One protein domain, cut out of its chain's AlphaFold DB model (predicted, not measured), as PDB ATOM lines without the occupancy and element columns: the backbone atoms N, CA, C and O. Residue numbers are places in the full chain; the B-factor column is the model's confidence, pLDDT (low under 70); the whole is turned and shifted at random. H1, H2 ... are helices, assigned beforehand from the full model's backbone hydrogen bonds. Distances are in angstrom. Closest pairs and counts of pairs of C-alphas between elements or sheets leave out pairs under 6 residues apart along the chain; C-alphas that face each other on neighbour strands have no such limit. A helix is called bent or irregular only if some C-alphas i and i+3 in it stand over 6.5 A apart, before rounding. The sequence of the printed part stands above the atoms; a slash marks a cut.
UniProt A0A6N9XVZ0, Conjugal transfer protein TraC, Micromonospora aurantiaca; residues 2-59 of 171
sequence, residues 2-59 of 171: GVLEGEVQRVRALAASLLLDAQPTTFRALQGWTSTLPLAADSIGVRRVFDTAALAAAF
ATOM      1  N   GLY A   2     -21.343 -17.313  14.384       77.94
ATOM      2  CA  GLY A   2     -21.068 -16.337  13.310       77.94
ATOM      3  C   GLY A   2     -21.543 -14.885  13.497       77.94
ATOM      4  O   GLY A   2     -21.012 -13.997  12.843       77.94
ATOM      5  N   VAL A   3     -22.505 -14.601  14.387       88.94
ATOM      6  CA  VAL A   3     -22.995 -13.218  14.591       88.94
ATOM      7  C   VAL A   3     -21.923 -12.335  15.238       88.94
ATOM      8  O   VAL A   3     -21.669 -11.237  14.759       88.94
ATOM      9  N   LEU A   4     -21.247 -12.827  16.283       86.00
ATOM     10  CA  LEU A   4     -20.189 -12.072  16.962       86.00
ATOM     11  C   LEU A   4     -18.987 -11.837  16.039       86.00
ATOM     12  O   LEU A   4     -18.462 -10.731  15.994       86.00
ATOM     13  N   GLU A   5     -18.574 -12.859  15.286       89.19
ATOM     14  CA  GLU A   5     -17.490 -12.731  14.305       89.19
ATOM     15  C   GLU A   5     -17.815 -11.686  13.234       89.19
ATOM     16  O   GLU A   5     -16.965 -10.847  12.932       89.19
ATOM     17  N   GLY A   6     -19.054 -11.674  12.730       92.12
ATOM     18  CA  GLY A   6     -19.512 -10.680  11.762       92.12
ATOM     19  C   GLY A   6     -19.497  -9.250  12.310       92.12
ATOM     20  O   GLY A   6     -19.038  -8.336  11.626       92.12
ATOM     21  N   GLU A   7     -19.941  -9.038  13.553       91.44
ATOM     22  CA  GLU A   7     -19.888  -7.711  14.182       91.44
ATOM     23  C   GLU A   7     -18.442  -7.267  14.460       91.44
ATOM     24  O   GLU A   7     -18.080  -6.129  14.163       91.44
ATOM     25  N   VAL A   8     -17.570  -8.167  14.933       89.94
ATOM     26  CA  VAL A   8     -16.135  -7.875  15.122       89.94
ATOM     27  C   VAL A   8     -15.477  -7.482  13.797       89.94
ATOM     28  O   VAL A   8     -14.685  -6.539  13.757       89.94
ATOM     29  N   GLN A   9     -15.817  -8.164  12.701       91.56
ATOM     30  CA  GLN A   9     -15.329  -7.814  11.368       91.56
ATOM     31  C   GLN A   9     -15.822  -6.438  10.914       91.56
ATOM     32  O   GLN A   9     -15.020  -5.681  10.368       91.56
ATOM     33  N   ARG A  10     -17.082  -6.063  11.184       90.69
ATOM     34  CA  ARG A  10     -17.569  -4.704  10.887       90.69
ATOM     35  C   ARG A  10     -16.815  -3.637  11.670       90.69
ATOM     36  O   ARG A  10     -16.408  -2.646  11.075       90.69
ATOM     37  N   VAL A  11     -16.589  -3.845  12.970       88.88
ATOM     38  CA  VAL A  11     -15.828  -2.890  13.794       88.88
ATOM     39  C   VAL A  11     -14.401  -2.734  13.268       88.88
ATOM     40  O   VAL A  11     -13.926  -1.612  13.113       88.88
ATOM     41  N   ARG A  12     -13.730  -3.841  12.930       90.06
ATOM     42  CA  ARG A  12     -12.382  -3.803  12.344       90.06
ATOM     43  C   ARG A  12     -12.349  -3.107  10.986       90.06
ATOM     44  O   ARG A  12     -11.441  -2.323  10.744       90.06
ATOM     45  N   ALA A  13     -13.330  -3.364  10.123       87.81
ATOM     46  CA  ALA A  13     -13.424  -2.720   8.815       87.81
ATOM     47  C   ALA A  13     -13.657  -1.206   8.937       87.81
ATOM     48  O   ALA A  13     -13.017  -0.430   8.230       87.81
ATOM     49  N   LEU A  14     -14.521  -0.780   9.865       85.75
ATOM     50  CA  LEU A  14     -14.748   0.636  10.151       85.75
ATOM     51  C   LEU A  14     -13.477   1.304  10.687       85.75
ATOM     52  O   LEU A  14     -13.081   2.346  10.173       85.75
ATOM     53  N   ALA A  15     -12.810   0.693  11.668       83.81
ATOM     54  CA  ALA A  15     -11.542   1.197  12.192       83.81
ATOM     55  C   ALA A  15     -10.494   1.339  11.072       83.81
ATOM     56  O   ALA A  15      -9.918   2.412  10.908       83.81
ATOM     57  N   ALA A  16     -10.338   0.313  10.229       82.81
ATOM     58  CA  ALA A  16      -9.402   0.337   9.108       82.81
ATOM     59  C   ALA A  16      -9.722   1.446   8.089       82.81
ATOM     60  O   ALA A  16      -8.805   2.080   7.571       82.81
ATOM     61  N   SER A  17     -11.008   1.732   7.837       78.56
ATOM     62  CA  SER A  17     -11.432   2.847   6.971       78.56
ATOM     63  C   SER A  17     -11.037   4.227   7.511       78.56
ATOM     64  O   SER A  17     -10.881   5.168   6.739       78.56
ATOM     65  N   LEU A  18     -10.822   4.326   8.825       76.31
ATOM     66  CA  LEU A  18     -10.343   5.514   9.532       76.31
ATOM     67  C   LEU A  18      -8.830   5.463   9.798       76.31
ATOM     68  O   LEU A  18      -8.328   6.230  10.614       76.31
ATOM     69  N   LEU A  19      -8.101   4.552   9.139       77.12
ATOM     70  CA  LEU A  19      -6.664   4.322   9.340       77.12
ATOM     71  C   LEU A  19      -6.301   3.889  10.776       77.12
ATOM     72  O   LEU A  19      -5.165   4.061  11.217       77.12
ATOM     73  N   LEU A  20      -7.253   3.296  11.503       78.75
ATOM     74  CA  LEU A  20      -7.064   2.739  12.840       78.75
ATOM     75  C   LEU A  20      -6.974   1.209  12.780       78.75
ATOM     76  O   LEU A  20      -7.773   0.549  12.118       78.75
ATOM     77  N   ASP A  21      -6.036   0.633  13.531       83.62
ATOM     78  CA  ASP A  21      -5.907  -0.818  13.683       83.62
ATOM     79  C   ASP A  21      -6.453  -1.278  15.045       83.62
ATOM     80  O   ASP A  21      -5.948  -0.897  16.105       83.62
ATOM     81  N   ALA A  22      -7.513  -2.091  15.020       87.12
ATOM     82  CA  ALA A  22      -8.211  -2.560  16.214       87.12
ATOM     83  C   ALA A  22      -7.673  -3.921  16.686       87.12
ATOM     84  O   ALA A  22      -7.999  -4.980  16.133       87.12
ATOM     85  N   GLN A  23      -6.902  -3.895  17.773       86.81
ATOM     86  CA  GLN A  23      -6.269  -5.075  18.359       86.81
ATOM     87  C   GLN A  23      -7.106  -5.685  19.502       86.81
ATOM     88  O   GLN A  23      -7.639  -4.954  20.339       86.81
ATOM     89  N   PRO A  24      -7.236  -7.025  19.579       87.88
ATOM     90  CA  PRO A  24      -7.952  -7.678  20.670       87.88
ATOM     91  C   PRO A  24      -7.159  -7.621  21.984       87.88
ATOM     92  O   PRO A  24      -5.954  -7.867  22.019       87.88
ATOM     93  N   THR A  25      -7.849  -7.391  23.101       90.12
ATOM     94  CA  THR A  25      -7.269  -7.453  24.453       90.12
ATOM     95  C   THR A  25      -7.267  -8.891  24.984       90.12
ATOM     96  O   THR A  25      -8.034  -9.243  25.886       90.12
ATOM     97  N   THR A  26      -6.435  -9.755  24.397       89.94
ATOM     98  CA  THR A  26      -6.344 -11.182  24.756       89.94
ATOM     99  C   THR A  26      -6.063 -11.356  26.255       89.94
ATOM    100  O   THR A  26      -5.199 -10.682  26.811       89.94
ATOM    101  N   PHE A  27      -6.825 -12.229  26.925       92.75
ATOM    102  CA  PHE A  27      -6.806 -12.455  28.387       92.75
ATOM    103  C   PHE A  27      -7.164 -11.248  29.272       92.75
ATOM    104  O   PHE A  27      -7.140 -11.352  30.495       92.75
ATOM    105  N   ARG A  28      -7.548 -10.114  28.678       93.12
ATOM    106  CA  ARG A  28      -7.916  -8.877  29.380       93.12
ATOM    107  C   ARG A  28      -9.291  -8.376  28.938       93.12
ATOM    108  O   ARG A  28      -9.493  -7.182  28.756       93.12
ATOM    109  N   ALA A  29     -10.235  -9.292  28.710       90.69
ATOM    110  CA  ALA A  29     -11.543  -8.970  28.134       90.69
ATOM    111  C   ALA A  29     -12.355  -7.987  28.998       90.69
ATOM    112  O   ALA A  29     -12.970  -7.071  28.461       90.69
ATOM    113  N   LEU A  30     -12.314  -8.130  30.329       92.56
ATOM    114  CA  LEU A  30     -13.006  -7.225  31.253       92.56
ATOM    115  C   LEU A  30     -12.393  -5.816  31.245       92.56
ATOM    116  O   LEU A  30     -13.118  -4.823  31.214       92.56
ATOM    117  N   GLN A  31     -11.060  -5.719  31.235       93.88
ATOM    118  CA  GLN A  31     -10.354  -4.440  31.106       93.88
ATOM    119  C   GLN A  31     -10.626  -3.802  29.738       93.88
ATOM    120  O   GLN A  31     -10.856  -2.600  29.654       93.88
ATOM    121  N   GLY A  32     -10.662  -4.621  28.683       91.81
ATOM    122  CA  GLY A  32     -11.059  -4.230  27.335       91.81
ATOM    123  C   GLY A  32     -12.438  -3.584  27.309       91.81
ATOM    124  O   GLY A  32     -12.587  -2.455  26.862       91.81
ATOM    125  N   TRP A  33     -13.433  -4.280  27.858       89.50
ATOM    126  CA  TRP A  33     -14.813  -3.808  27.904       89.50
ATOM    127  C   TRP A  33     -14.991  -2.548  28.755       89.50
ATOM    128  O   TRP A  33     -15.625  -1.599  28.313       89.50
ATOM    129  N   THR A  34     -14.412  -2.499  29.957       93.75
ATOM    130  CA  THR A  34     -14.541  -1.321  30.836       93.75
ATOM    131  C   THR A  34     -13.868  -0.080  30.254       93.75
ATOM    132  O   THR A  34     -14.391   1.019  30.429       93.75
ATOM    133  N   SER A  35     -12.770  -0.251  29.512       92.06
ATOM    134  CA  SER A  35     -12.032   0.862  28.897       92.06
ATOM    135  C   SER A  35     -12.683   1.419  27.630       92.06
ATOM    136  O   SER A  35     -12.324   2.507  27.195       92.06
ATOM    137  N   THR A  36     -13.644   0.704  27.035       87.50
ATOM    138  CA  THR A  36     -14.425   1.191  25.885       87.50
ATOM    139  C   THR A  36     -15.764   1.814  26.283       87.50
ATOM    140  O   THR A  36     -16.481   2.322  25.422       87.50
ATOM    141  N   LEU A  37     -16.113   1.816  27.575       90.12
ATOM    142  CA  LEU A  37     -17.281   2.536  28.080       90.12
ATOM    143  C   LEU A  37     -17.014   4.054  28.108       90.12
ATOM    144  O   LEU A  37     -15.878   4.474  28.338       90.12
ATOM    145  N   PRO A  38     -18.051   4.903  27.975       89.31
ATOM    146  CA  PRO A  38     -17.932   6.364  28.037       89.31
ATOM    147  C   PRO A  38     -17.727   6.877  29.480       89.31
ATOM    148  O   PRO A  38     -18.337   7.854  29.902       89.31
ATOM    149  N   LEU A  39     -16.889   6.191  30.259       91.62
ATOM    150  CA  LEU A  39     -16.570   6.487  31.658       91.62
ATOM    151  C   LEU A  39     -15.219   7.198  31.813       91.62
ATOM    152  O   LEU A  39     -14.809   7.482  32.934       91.62
ATOM    153  N   ALA A  40     -14.522   7.456  30.699       88.00
ATOM    154  CA  ALA A  40     -13.188   8.060  30.668       88.00
ATOM    155  C   ALA A  40     -12.153   7.332  31.557       88.00
ATOM    156  O   ALA A  40     -11.244   7.951  32.106       88.00
ATOM    157  N   ALA A  41     -12.285   6.010  31.697       90.81
ATOM    158  CA  ALA A  41     -11.408   5.178  32.511       90.81
ATOM    159  C   ALA A  41     -10.696   4.141  31.633       90.81
ATOM    160  O   ALA A  41     -11.325   3.196  31.176       90.81
ATOM    161  N   ASP A  42      -9.387   4.296  31.420       90.75
ATOM    162  CA  ASP A  42      -8.563   3.318  30.696       90.75
ATOM    163  C   ASP A  42      -7.814   2.404  31.680       90.75
ATOM    164  O   ASP A  42      -6.820   2.797  32.293       90.75
ATOM    165  N   SER A  43      -8.294   1.166  31.823       91.69
ATOM    166  CA  SER A  43      -7.652   0.114  32.626       91.69
ATOM    167  C   SER A  43      -6.706  -0.778  31.808       91.69
ATOM    168  O   SER A  43      -6.011  -1.639  32.364       91.69
ATOM    169  N   ILE A  44      -6.657  -0.592  30.482       93.06
ATOM    170  CA  ILE A  44      -5.717  -1.279  29.594       93.06
ATOM    171  C   ILE A  44      -4.324  -0.662  29.758       93.06
ATOM    172  O   ILE A  44      -3.352  -1.415  29.900       93.06
ATOM    173  N   GLY A  45      -4.248   0.672  29.787       88.50
ATOM    174  CA  GLY A  45      -3.048   1.446  30.122       88.50
ATOM    175  C   GLY A  45      -1.929   1.376  29.080       88.50
ATOM    176  O   GLY A  45      -0.776   1.670  29.394       88.50
ATOM    177  N   VAL A  46      -2.241   0.968  27.849       85.69
ATOM    178  CA  VAL A  46      -1.270   0.902  26.749       85.69
ATOM    179  C   VAL A  46      -1.179   2.279  26.105       85.69
ATOM    180  O   VAL A  46      -2.144   2.769  25.528       85.69
ATOM    181  N   ARG A  47      -0.008   2.912  26.207       84.25
ATOM    182  CA  ARG A  47       0.243   4.262  25.691       84.25
ATOM    183  C   ARG A  47       1.322   4.239  24.620       84.25
ATOM    184  O   ARG A  47       2.244   3.427  24.669       84.25
ATOM    185  N   ARG A  48       1.234   5.185  23.691       79.31
ATOM    186  CA  ARG A  48       2.268   5.491  22.702       79.31
ATOM    187  C   ARG A  48       2.525   6.994  22.712       79.31
ATOM    188  O   ARG A  48       1.594   7.771  22.895       79.31
ATOM    189  N   VAL A  49       3.781   7.389  22.524       85.81
ATOM    190  CA  VAL A  49       4.142   8.800  22.336       85.81
ATOM    191  C   VAL A  49       3.732   9.230  20.927       85.81
ATOM    192  O   VAL A  49       3.995   8.514  19.960       85.81
ATOM    193  N   PHE A  50       3.074  10.381  20.837       80.25
ATOM    194  CA  PHE A  50       2.601  10.990  19.598       80.25
ATOM    195  C   PHE A  50       2.850  12.495  19.638       80.25
ATOM    196  O   PHE A  50       2.711  13.112  20.696       80.25
ATOM    197  N   ASP A  51       3.144  13.079  18.480       85.12
ATOM    198  CA  ASP A  51       3.108  14.529  18.309       85.12
ATOM    199  C   ASP A  51       1.660  15.021  18.399       85.12
ATOM    200  O   ASP A  51       0.742  14.394  17.861       85.12
ATOM    201  N   THR A  52       1.442  16.167  19.046       79.69
ATOM    202  CA  THR A  52       0.100  16.736  19.250       79.69
ATOM    203  C   THR A  52      -0.654  16.931  17.931       79.69
ATOM    204  O   THR A  52      -1.848  16.648  17.868       79.69
ATOM    205  N   ALA A  53       0.040  17.338  16.860       73.94
ATOM    206  CA  ALA A  53      -0.551  17.504  15.531       73.94
ATOM    207  C   ALA A  53      -1.026  16.171  14.922       73.94
ATOM    208  O   ALA A  53      -2.120  16.094  14.366       73.94
ATOM    209  N   ALA A  54      -0.240  15.104  15.078       75.12
ATOM    210  CA  ALA A  54      -0.607  13.775  14.600       75.12
ATOM    211  C   ALA A  54      -1.781  13.183  15.400       75.12
ATOM    212  O   ALA A  54      -2.656  12.543  14.822       75.12
ATOM    213  N   LEU A  55      -1.839  13.439  16.714       77.88
ATOM    214  CA  LEU A  55      -2.984  13.056  17.545       77.88
ATOM    215  C   LEU A  55      -4.259  13.812  17.142       77.88
ATOM    216  O   LEU A  55      -5.324  13.205  17.071       77.88
ATOM    217  N   ALA A  56      -4.155  15.113  16.854       73.62
ATOM    218  CA  ALA A  56      -5.286  15.930  16.419       73.62
ATOM    219  C   ALA A  56      -5.884  15.433  15.091       73.62
ATOM    220  O   ALA A  56      -7.102  15.357  14.972       73.62
ATOM    221  N   ALA A  57      -5.049  15.015  14.134       67.12
ATOM    222  CA  ALA A  57      -5.506  14.461  12.855       67.12
ATOM    223  C   ALA A  57      -6.260  13.120  12.985       67.12
ATOM    224  O   ALA A  57      -7.010  12.748  12.086       67.12
ATOM    225  N   ALA A  58      -6.071  12.389  14.090       68.19
ATOM    226  CA  ALA A  58      -6.759  11.127  14.356       68.19
ATOM    227  C   ALA A  58      -8.142  11.311  15.008       68.19
ATOM    228  O   ALA A  58      -8.851  10.324  15.224       68.19
ATOM    229  N   PHE A  59      -8.544  12.543  15.351       67.12
ATOM    230  CA  PHE A  59      -9.865  12.786  15.920       67.12
ATOM    231  C   PHE A  59     -10.945  12.623  14.839       67.12
ATOM    232  O   PHE A  59     -10.987  13.402  13.892       67.12
TER     233      PHE A  59
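What this domain is: This is residues 2 to 59 of the 171 residues of the protein "Conjugal transfer protein TraC" of Micromonospora aurantiaca (UniProt A0A6N9XVZ0). Three separate helices, none touching another, sit at the corners of an open, loose triangle: the long H1 along one side, the short H2 across the gap from it, and the short H3 out at the far end of the longest axis. The chain folds back from the end of H1 through residues 18 to 28 to reach H2, then residues 36 to 51 make a long loop that leads away to H3; residues 2 to 7 at one end and residues 46 to 57 at the other stick out. The printed part has 58 residues with three named helices, in the order H1, H2, H3, and no named strand; its class is all helix, with 29 of the 58 residues in the helices. It is loose, with a radius of gyration of the C-alphas of 13.3 A, and only just elongated, with spans of 40 by 26 by 20 A.

How they stand to each other: H1, residues 2 to 17, is the longest helix, with 16 residues. H2, residues 29 to 35, is apart from it, with no C-alpha of the one within 8 A of the other. H3, residues 52 to 57, is apart from H1 and also apart from H2 by the same test. Residues 2 to 7, which belong to H1, stand free, with no C-alpha 8 or more residues away along the chain within 10 A. Residues 46 to 57, of which 52 to 57 belong to H3, stand free too. In H1, H2 and H3 every O i to N i+4 pair is within hydrogen-bond range.

Where its parts are: H1 runs from Gly 2, with its C-alpha at (-21.068, -16.337, 13.310), to Ser 17, with its C-alpha at (-11.432, 2.847, 6.971), 22.4 A from first to last C-alpha. H2 runs from Ala 29, C-alpha at (-11.543, -8.970, 28.134), to Ser 35, 9.9 A in length. H3 runs from Thr 52 to Ala 57, C-alpha at (-5.506, 14.461, 12.855), and is 8.8 A long. None of the three helices is bent or irregular.

The domain as a whole: The two C-alphas farthest apart are those of Gly 2 and Thr 52, at 39.7 A, and the first and last printed C-alphas, those of Gly 2 and Phe 59, are 31.3 A apart. Without the stretches that stand free, the remaining 40 residues span 26 by 24 by 15 A. The printed part has no cut. The link from H1 to H2, 11 residues, is long, and so is that from H2 to H3, 16 residues. The mean pLDDT of the printed part is 85.7, and residues 57 to 59 are under 70.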